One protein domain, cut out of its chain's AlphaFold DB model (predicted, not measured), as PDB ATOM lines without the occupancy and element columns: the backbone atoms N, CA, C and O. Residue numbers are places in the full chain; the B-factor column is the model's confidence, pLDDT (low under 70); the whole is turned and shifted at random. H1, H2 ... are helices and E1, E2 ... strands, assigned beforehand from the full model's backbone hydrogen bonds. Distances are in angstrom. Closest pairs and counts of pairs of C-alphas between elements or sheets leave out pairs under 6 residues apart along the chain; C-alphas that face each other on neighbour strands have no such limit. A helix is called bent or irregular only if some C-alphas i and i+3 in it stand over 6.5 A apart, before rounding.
ATOM      1  N   VAL A   2      22.652 -35.053  35.142       86.00
ATOM      2  CA  VAL A   2      22.424 -36.356  35.830       86.00
ATOM      3  C   VAL A   2      23.331 -37.455  35.268       86.00
ATOM      4  O   VAL A   2      24.003 -38.134  36.037       86.00
ATOM      5  N   LYS A   3      23.455 -37.533  33.935       91.56
ATOM      6  CA  LYS A   3      24.418 -38.405  33.243       91.56
ATOM      7  C   LYS A   3      25.863 -38.226  33.729       91.56
ATOM      8  O   LYS A   3      26.581 -39.207  33.866       91.56
ATOM      9  N   ASP A   4      26.274 -37.003  34.051       91.50
ATOM     10  CA  ASP A   4      27.622 -36.700  34.547       91.50
ATOM     11  C   ASP A   4      27.797 -37.082  36.024       91.50
ATOM     12  O   ASP A   4      28.924 -37.250  36.493       91.50
ATOM     13  N   ILE A   5      26.699 -37.176  36.779       90.44
ATOM     14  CA  ILE A   5      26.697 -37.542  38.199       90.44
ATOM     15  C   ILE A   5      26.754 -39.062  38.362       90.44
ATOM     16  O   ILE A   5      27.624 -39.549  39.082       90.44
ATOM     17  N   VAL A   6      25.861 -39.793  37.686       91.38
ATOM     18  CA  VAL A   6      25.756 -41.264  37.795       91.38
ATOM     19  C   VAL A   6      26.660 -42.006  36.803       91.38
ATOM     20  O   VAL A   6      26.946 -43.188  36.962       91.38
ATOM     21  N   GLY A   7      27.150 -41.314  35.772       92.50
ATOM     22  CA  GLY A   7      27.894 -41.915  34.670       92.50
ATOM     23  C   GLY A   7      26.983 -42.456  33.565       92.50
ATOM     24  O   GLY A   7      25.793 -42.710  33.748       92.50
ATOM     25  N   GLU A   8      27.553 -42.635  32.376       93.81
ATOM     26  CA  GLU A   8      26.798 -42.973  31.166       93.81
ATOM     27  C   GLU A   8      26.049 -44.310  31.262       93.81
ATOM     28  O   GLU A   8      24.870 -44.378  30.913       93.81
ATOM     29  N   ALA A   9      26.706 -45.347  31.787       92.25
ATOM     30  CA  ALA A   9      26.114 -46.675  31.920       92.25
ATOM     31  C   ALA A   9      24.915 -46.687  32.883       92.25
ATOM     32  O   ALA A   9      23.860 -47.225  32.549       92.25
ATOM     33  N   GLU A  10      25.043 -46.066  34.061       92.25
ATOM     34  CA  GLU A  10      23.940 -46.010  35.027       92.25
ATOM     35  C   GLU A  10      22.800 -45.132  34.524       92.25
ATOM     36  O   GLU A  10      21.641 -45.507  34.680       92.25
ATOM     37  N   PHE A  11      23.119 -44.014  33.866       93.62
ATOM     38  CA  PHE A  11      22.122 -43.119  33.295       93.62
ATOM     39  C   PHE A  11      21.226 -43.846  32.300       93.62
ATOM     40  O   PHE A  11      20.011 -43.802  32.451       93.62
ATOM     41  N   TYR A  12      21.796 -44.547  31.317       94.75
ATOM     42  CA  TYR A  12      20.982 -45.268  30.337       94.75
ATOM     43  C   TYR A  12      20.248 -46.473  30.924       94.75
ATOM     44  O   TYR A  12      19.192 -46.816  30.404       94.75
ATOM     45  N   ARG A  13      20.751 -47.074  32.012       94.06
ATOM     46  CA  ARG A  13      20.037 -48.139  32.727       94.06
ATOM     47  C   ARG A  13      18.729 -47.639  33.341       94.06
ATOM     48  O   ARG A  13      17.747 -48.356  33.270       94.06
ATOM     49  N   ILE A  14      18.731 -46.446  33.944       92.12
ATOM     50  CA  ILE A  14      17.543 -45.894  34.624       92.12
ATOM     51  C   ILE A  14      16.712 -44.961  33.732       92.12
ATOM     52  O   ILE A  14      15.609 -44.561  34.100       92.12
ATOM     53  N   LYS A  15      17.242 -44.542  32.578       90.75
ATOM     54  CA  LYS A  15      16.584 -43.576  31.695       90.75
ATOM     55  C   LYS A  15      15.268 -44.158  31.178       90.75
ATOM     56  O   LYS A  15      15.267 -45.094  30.389       90.75
ATOM     57  N   GLY A  16      14.159 -43.532  31.563       89.44
ATOM     58  CA  GLY A  16      12.810 -43.959  31.183       89.44
ATOM     59  C   GLY A  16      12.116 -44.831  32.228       89.44
ATOM     60  O   GLY A  16      10.902 -45.001  32.145       89.44
ATOM     61  N   ASP A  17      12.837 -45.302  33.248       93.38
ATOM     62  CA  ASP A  17      12.226 -45.982  34.384       93.38
ATOM     63  C   ASP A  17      11.545 -44.993  35.326       93.38
ATOM     64  O   ASP A  17      11.931 -43.827  35.460       93.38
ATOM     65  N   LYS A  18      10.550 -45.493  36.063       91.31
ATOM     66  CA  LYS A  18       9.801 -44.709  37.051       91.31
ATOM     67  C   LYS A  18      10.711 -44.033  38.086       91.31
ATOM     68  O   LYS A  18      10.461 -42.888  38.444       91.31
ATOM     69  N   CYS A  19      11.794 -44.698  38.501       91.88
ATOM     70  CA  CYS A  19      12.770 -44.149  39.448       91.88
ATOM     71  C   CYS A  19      13.515 -42.913  38.917       91.88
ATOM     72  O   CYS A  19      14.016 -42.125  39.712       91.88
ATOM     73  N   TYR A  20      13.582 -42.724  37.597       93.50
ATOM     74  CA  TYR A  20      14.131 -41.527  36.962       93.50
ATOM     75  C   TYR A  20      13.038 -40.505  36.631       93.50
ATOM     76  O   TYR A  20      13.233 -39.302  36.815       93.50
ATOM     77  N   LEU A  21      11.879 -40.975  36.157       93.12
ATOM     78  CA  LEU A  21      10.768 -40.112  35.753       93.12
ATOM     79  C   LEU A  21      10.144 -39.352  36.932       93.12
ATOM     80  O   LEU A  21       9.756 -38.204  36.753       93.12
ATOM     81  N   GLU A  22      10.077 -39.941  38.129       92.75
ATOM     82  CA  GLU A  22       9.539 -39.265  39.322       92.75
ATOM     83  C   GLU A  22      10.377 -38.037  39.742       92.75
ATOM     84  O   GLU A  22       9.822 -36.938  39.829       92.75
ATOM     85  N   PRO A  23      11.710 -38.147  39.937       93.12
ATOM     86  CA  PRO A  23      12.585 -36.988  40.109       93.12
ATOM     87  C   PRO A  23      12.492 -35.946  38.999       93.12
ATOM     88  O   PRO A  23      12.577 -34.749  39.280       93.12
ATOM     89  N   LEU A  24      12.345 -36.385  37.746       91.94
ATOM     90  CA  LEU A  24      12.237 -35.485  36.602       91.94
ATOM     91  C   LEU A  24      10.922 -34.694  36.631       91.94
ATOM     92  O   LEU A  24      10.944 -33.479  36.456       91.94
ATOM     93  N   ASP A  25       9.797 -35.345  36.929       91.38
ATOM     94  CA  ASP A  25       8.502 -34.676  37.083       91.38
ATOM     95  C   ASP A  25       8.529 -33.678  38.254       91.38
ATOM     96  O   ASP A  25       8.076 -32.539  38.115       91.38
ATOM     97  N   TYR A  26       9.163 -34.040  39.377       92.00
ATOM     98  CA  TYR A  26       9.402 -33.104  40.481       92.00
ATOM     99  C   TYR A  26      10.268 -31.909  40.048       92.00
ATOM    100  O   TYR A  26       9.966 -30.763  40.403       92.00
ATOM    101  N   PHE A  27      11.321 -32.146  39.258       90.69
ATOM    102  CA  PHE A  27      12.142 -31.068  38.711       90.69
ATOM    103  C   PHE A  27      11.298 -30.106  37.869       90.69
ATOM    104  O   PHE A  27      11.314 -28.900  38.114       90.69
ATOM    105  N   GLU A  28      10.530 -30.628  36.914       85.62
ATOM    106  CA  GLU A  28       9.744 -29.828  35.972       85.62
ATOM    107  C   GLU A  28       8.598 -29.064  36.644       85.62
ATOM    108  O   GLU A  28       8.364 -27.893  36.330       85.62
ATOM    109  N   ARG A  29       7.885 -29.700  37.581       85.25
ATOM    110  CA  ARG A  29       6.694 -29.119  38.218       85.25
ATOM    111  C   ARG A  29       7.003 -28.225  39.404       85.25
ATOM    112  O   ARG A  29       6.244 -27.289  39.650       85.25
ATOM    113  N   VAL A  30       8.067 -28.527  40.146       88.06
ATOM    114  CA  VAL A  30       8.361 -27.878  41.427       88.06
ATOM    115  C   VAL A  30       9.691 -27.150  41.359       88.06
ATOM    116  O   VAL A  30       9.711 -25.923  41.434       88.06
ATOM    117  N   ALA A  31      10.801 -27.872  41.171       88.88
ATOM    118  CA  ALA A  31      12.131 -27.276  41.300       88.88
ATOM    119  C   ALA A  31      12.355 -26.123  40.309       88.88
ATOM    120  O   ALA A  31      12.850 -25.072  40.706       88.88
ATOM    121  N   ASN A  32      11.935 -26.294  39.052       85.12
ATOM    122  CA  ASN A  32      12.068 -25.304  37.983       85.12
ATOM    123  C   ASN A  32      11.259 -24.020  38.253       85.12
ATOM    124  O   ASN A  32      11.724 -22.912  37.993       85.12
ATOM    125  N   ARG A  33      10.058 -24.162  38.826       83.06
ATOM    126  CA  ARG A  33       9.164 -23.031  39.129       83.06
ATOM    127  C   ARG A  33       9.557 -22.292  40.400       83.06
ATOM    128  O   ARG A  33       9.463 -21.072  40.470       83.06
ATOM    129  N   GLU A  34       9.982 -23.030  41.420       87.00
ATOM    130  CA  GLU A  34      10.355 -22.461  42.715       87.00
ATOM    131  C   GLU A  34      11.773 -21.892  42.742       87.00
ATOM    132  O   GLU A  34      12.131 -21.186  43.689       87.00
ATOM    133  N   PHE A  35      12.608 -22.212  41.752       91.12
ATOM    134  CA  PHE A  35      13.957 -21.683  41.694       91.12
ATOM    135  C   PHE A  35      13.936 -20.172  41.435       91.12
ATOM    136  O   PHE A  35      13.410 -19.696  40.433       91.12
ATOM    137  N   ARG A  36      14.527 -19.420  42.372       89.69
ATOM    138  CA  ARG A  36      14.628 -17.950  42.355       89.69
ATOM    139  C   ARG A  36      16.075 -17.455  42.472       89.69
ATOM    140  O   ARG A  36      16.303 -16.315  42.855       89.69
ATOM    141  N   GLY A  37      17.055 -18.337  42.274       88.50
ATOM    142  CA  GLY A  37      18.473 -18.016  42.490       88.50
ATOM    143  C   GLY A  37      18.879 -17.815  43.959       88.50
ATOM    144  O   GLY A  37      20.007 -17.398  44.219       88.50
ATOM    145  N   VAL A  38      17.991 -18.119  44.913       89.75
ATOM    146  CA  VAL A  38      18.239 -18.027  46.363       89.75
ATOM    147  C   VAL A  38      18.763 -19.340  46.938       89.75
ATOM    148  O   VAL A  38      18.571 -20.413  46.363       89.75
ATOM    149  N   GLU A  39      19.431 -19.260  48.085       90.75
ATOM    150  CA  GLU A  39      20.037 -20.420  48.726       90.75
ATOM    151  C   GLU A  39      18.969 -21.383  49.265       90.75
ATOM    152  O   GLU A  39      18.210 -21.079  50.183       90.75
ATOM    153  N   LYS A  40      18.889 -22.555  48.637       92.00
ATOM    154  CA  LYS A  40      17.996 -23.665  48.972       92.00
ATOM    155  C   LYS A  40      18.661 -24.959  48.500       92.00
ATOM    156  O   LYS A  40      19.589 -24.936  47.687       92.00
ATOM    157  N   LYS A  41      18.225 -26.087  49.055       93.44
ATOM    158  CA  LYS A  41      18.602 -27.422  48.586       93.44
ATOM    159  C   LYS A  41      17.396 -28.073  47.925       93.44
ATOM    160  O   LYS A  41      16.288 -27.981  48.452       93.44
ATOM    161  N   TRP A  42      17.625 -28.737  46.802       93.81
ATOM    162  CA  TRP A  42      16.623 -29.531  46.098       93.81
ATOM    163  C   TRP A  42      17.005 -30.996  46.210       93.81
ATOM    164  O   TRP A  42      18.138 -31.364  45.912       93.81
ATOM    165  N   ILE A  43      16.070 -31.809  46.688       95.00
ATOM    166  CA  ILE A  43      16.297 -33.220  46.988       95.00
ATOM    167  C   ILE A  43      15.499 -34.046  45.984       95.00
ATOM    168  O   ILE A  43      14.299 -33.842  45.826       95.00
ATOM    169  N   PHE A  44      16.179 -34.970  45.315       95.38
ATOM    170  CA  PHE A  44      15.620 -35.833  44.284       95.38
ATOM    171  C   PHE A  44      15.839 -37.291  44.680       95.38
ATOM    172  O   PHE A  44      16.979 -37.715  44.867       95.38
ATOM    173  N   HIS A  45      14.754 -38.054  44.802       94.69
ATOM    174  CA  HIS A  45      14.795 -39.450  45.239       94.69
ATOM    175  C   HIS A  45      14.626 -40.406  44.059       94.69
ATOM    176  O   HIS A  45      13.537 -40.539  43.508       94.69
ATOM    177  N   PHE A  46      15.691 -41.119  43.708       93.81
ATOM    178  CA  PHE A  46      15.697 -42.146  42.671       93.81
ATOM    179  C   PHE A  46      15.323 -43.507  43.272       93.81
ATOM    180  O   PHE A  46      16.140 -44.424  43.330       93.81
ATOM    181  N   PHE A  47      14.097 -43.642  43.790       89.62
ATOM    182  CA  PHE A  47      13.684 -44.805  44.586       89.62
ATOM    183  C   PHE A  47      14.021 -46.152  43.926       89.62
ATOM    184  O   PHE A  47      13.561 -46.447  42.823       89.62
ATOM    185  N   LYS A  48      14.771 -46.996  44.653       90.12
ATOM    186  CA  LYS A  48      15.202 -48.340  44.224       90.12
ATOM    187  C   LYS A  48      16.018 -48.345  42.922       90.12
ATOM    188  O   LYS A  48      16.051 -49.365  42.235       90.12
ATOM    189  N   ALA A  49      16.674 -47.240  42.576       91.38
ATOM    190  CA  ALA A  49      17.538 -47.185  41.405       91.38
ATOM    191  C   ALA A  49      18.848 -47.960  41.624       91.38
ATOM    192  O   ALA A  49      19.420 -48.472  40.659       91.38
ATOM    193  N   GLY A  50      19.317 -48.104  42.868       92.62
ATOM    194  CA  GLY A  50      20.579 -48.785  43.164       92.62
ATOM    195  C   GLY A  50      21.755 -48.099  42.470       92.62
ATOM    196  O   GLY A  50      22.541 -48.759  41.789       92.62
ATOM    197  N   LEU A  51      21.793 -46.770  42.546       92.88
ATOM    198  CA  LEU A  51      22.850 -45.917  42.016       92.88
ATOM    199  C   LEU A  51      24.091 -46.008  42.893       92.88
ATOM    200  O   LEU A  51      24.006 -46.122  44.119       92.88
ATOM    201  N   ARG A  52      25.263 -45.911  42.267       93.75
ATOM    202  CA  ARG A  52      26.512 -45.791  43.019       93.75
ATOM    203  C   ARG A  52      26.600 -44.404  43.647       93.75
ATOM    204  O   ARG A  52      26.382 -43.391  42.985       93.75
ATOM    205  N   ASP A  53      26.965 -44.365  44.926       95.19
ATOM    206  CA  ASP A  53      27.216 -43.118  45.646       95.19
ATOM    207  C   ASP A  53      28.245 -42.255  44.898       95.19
ATOM    208  O   ASP A  53      29.344 -42.701  44.565       95.19
ATOM    209  N   ASN A  54      27.918 -40.978  44.724       94.50
ATOM    210  CA  ASN A  54      28.834 -39.949  44.249       94.50
ATOM    211  C   ASN A  54      28.735 -38.729  45.171       94.50
ATOM    212  O   ASN A  54      28.197 -37.676  44.818       94.50
ATOM    213  N   ARG A  55      29.243 -38.898  46.396       93.31
ATOM    214  CA  ARG A  55      29.139 -37.904  47.476       93.31
ATOM    215  C   ARG A  55      29.707 -36.527  47.105       93.31
ATOM    216  O   ARG A  55      29.049 -35.543  47.435       93.31
ATOM    217  N   PRO A  56      30.845 -36.409  46.387       92.56
ATOM    218  CA  PRO A  56      31.339 -35.109  45.927       92.56
ATOM    219  C   PRO A  56      30.365 -34.360  45.005       92.56
ATOM    220  O   PRO A  56      30.428 -33.137  44.932       92.56
ATOM    221  N   LYS A  57      29.461 -35.076  44.320       92.06
ATOM    222  CA  LYS A  57      28.401 -34.511  43.469       92.06
ATOM    223  C   LYS A  57      27.009 -34.554  44.120       92.06
ATOM    224  O   LYS A  57      26.006 -34.430  43.426       92.06
ATOM    225  N   GLY A  58      26.940 -34.758  45.436       94.06
ATOM    226  CA  GLY A  58      25.689 -34.713  46.198       94.06
ATOM    227  C   GLY A  58      24.774 -35.929  46.038       94.06
ATOM    228  O   GLY A  58      23.635 -35.868  46.493       94.06
ATOM    229  N   LEU A  59      25.243 -37.021  45.420       96.19
ATOM    230  CA  LEU A  59      24.483 -38.265  45.283       96.19
ATOM    231  C   LEU A  59      24.900 -39.268  46.360       96.19
ATOM    232  O   LEU A  59      26.058 -39.686  46.410       96.19
ATOM    233  N   PHE A  60      23.960 -39.683  47.200       96.25
ATOM    234  CA  PHE A  60      24.171 -40.737  48.190       96.25
ATOM    235  C   PHE A  60      22.868 -41.491  48.450       96.25
ATOM    236  O   PHE A  60      21.816 -40.870  48.577       96.25
ATOM    237  N   SER A  61      22.930 -42.821  48.542       94.00
ATOM    238  CA  SER A  61      21.772 -43.678  48.841       94.00
ATOM    239  C   SER A  61      20.546 -43.343  47.972       94.00
ATOM    240  O   SER A  61      19.483 -42.977  48.475       94.00
ATOM    241  N   ASP A  62      20.723 -43.393  46.647       95.12
ATOM    242  CA  ASP A  62      19.687 -43.060  45.651       95.12
ATOM    243  C   ASP A  62      19.085 -41.643  45.785       95.12
ATOM    244  O   ASP A  62      18.060 -41.331  45.182       95.12
ATOM    245  N   THR A  63      19.712 -40.755  46.556       95.62
ATOM    246  CA  THR A  63      19.232 -39.395  46.796       95.62
ATOM    247  C   THR A  63      20.242 -38.391  46.268       95.62
ATOM    248  O   THR A  63      21.392 -38.361  46.704       95.62
ATOM    249  N   LEU A  64      19.809 -37.558  45.325       96.00
ATOM    250  CA  LEU A  64      20.597 -36.454  44.794       96.00
ATOM    251  C   LEU A  64      20.172 -35.154  45.469       96.00
ATOM    252  O   LEU A  64      19.005 -34.770  45.413       96.00
ATOM    253  N   VAL A  65      21.130 -34.460  46.072       95.81
ATOM    254  CA  VAL A  65      20.924 -33.137  46.662       95.81
ATOM    255  C   VAL A  65      21.639 -32.097  45.812       95.81
ATOM    256  O   VAL A  65      22.864 -32.087  45.749       95.81
ATOM    257  N   LEU A  66      20.871 -31.204  45.193       94.69
ATOM    258  CA  LEU A  66      21.391 -30.071  44.432       94.69
ATOM    259  C   LEU A  66      21.360 -28.802  45.277       94.69
ATOM    260  O   LEU A  66      20.363 -28.493  45.934       94.69
ATOM    261  N   THR A  67      22.456 -28.055  45.251       94.38
ATOM    262  CA  THR A  67      22.567 -26.728  45.861       94.38
ATOM    263  C   THR A  67      22.092 -25.638  44.900       94.38
ATOM    264  O   THR A  67      21.884 -25.876  43.710       94.38
TER     265      THR A  67
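Overview. This is residues 2 to 67 of the 259 residues of an uncharacterized protein of Sclerotinia sclerotiorum (strain ATCC 18683 / 1980 / Ss-1) (UniProt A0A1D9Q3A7). One long helix, H3, runs alongside strand E1 of a two-stranded antiparallel hairpin, E1 and E2, while two short helices, H1 and H2, form a corner at one end. Residues 32 to 37 stick out at the other end, and a long link, residues 46 to 62, loops between the strands. The printed part has 66 residues, with the named elements in the order H1, H2, H3, E1, E2; the class is mixed, helices and strands. It is compact, with a radius of gyration of the C-alphas of 11.7 A, and spans 33 by 24 by 18 A.

Arrangement. H1, residues 2 to 6, and H2, residues 8 to 14, only just touch, and only at the corner, with 3 pairs of C-alphas within 8 A; the closest are those of Lys 3 and Phe 11, 5.2 A apart. H3, residues 18 to 34, is close to H2 but not clearly touching; their closest C-alphas, of Ile 14 and Tyr 20, are 6.0 A apart. The lines of H2 and H3 are about perpendicular, at 82 degrees. H3 has a kink of 33 degrees near residue 28 and is irregular, but only just: C-alphas 29 and 32 are 6.6 A apart. The closest C-alphas of H3 and E1, residues 42 to 45, are those of Pro 23 and Phe 44, 5.3 A apart. E1 and E2, residues 63 to 66, form an antiparallel hairpin at 161 degrees, with N 44 and O 64 at 2.8 A and N 42 and O 66 at 2.9 A, within hydrogen-bond range. H3 and E2 are apart. Every O i to N i+4 pair is within hydrogen-bond range in H1 and H2, and 10 of 13 are in H3.

Along the chain. H1 begins at C-alpha 2 (22.424, -36.356, 35.830). H2 is 10.3 A long and H3 23.0 A, from C-alpha 18 (9.801, -44.709, 37.051). E1 is 10.1 A long and E2 9.9 A, ending at C-alpha 66 (21.391, -30.071, 44.432).

Size, cuts and confidence. The C-alphas farthest apart, of Arg 13 and Val 38, are 33.1 A apart. The printed part has no cut, and its one long link is E1 to E2. No printed residue is under 70 in pLDDT.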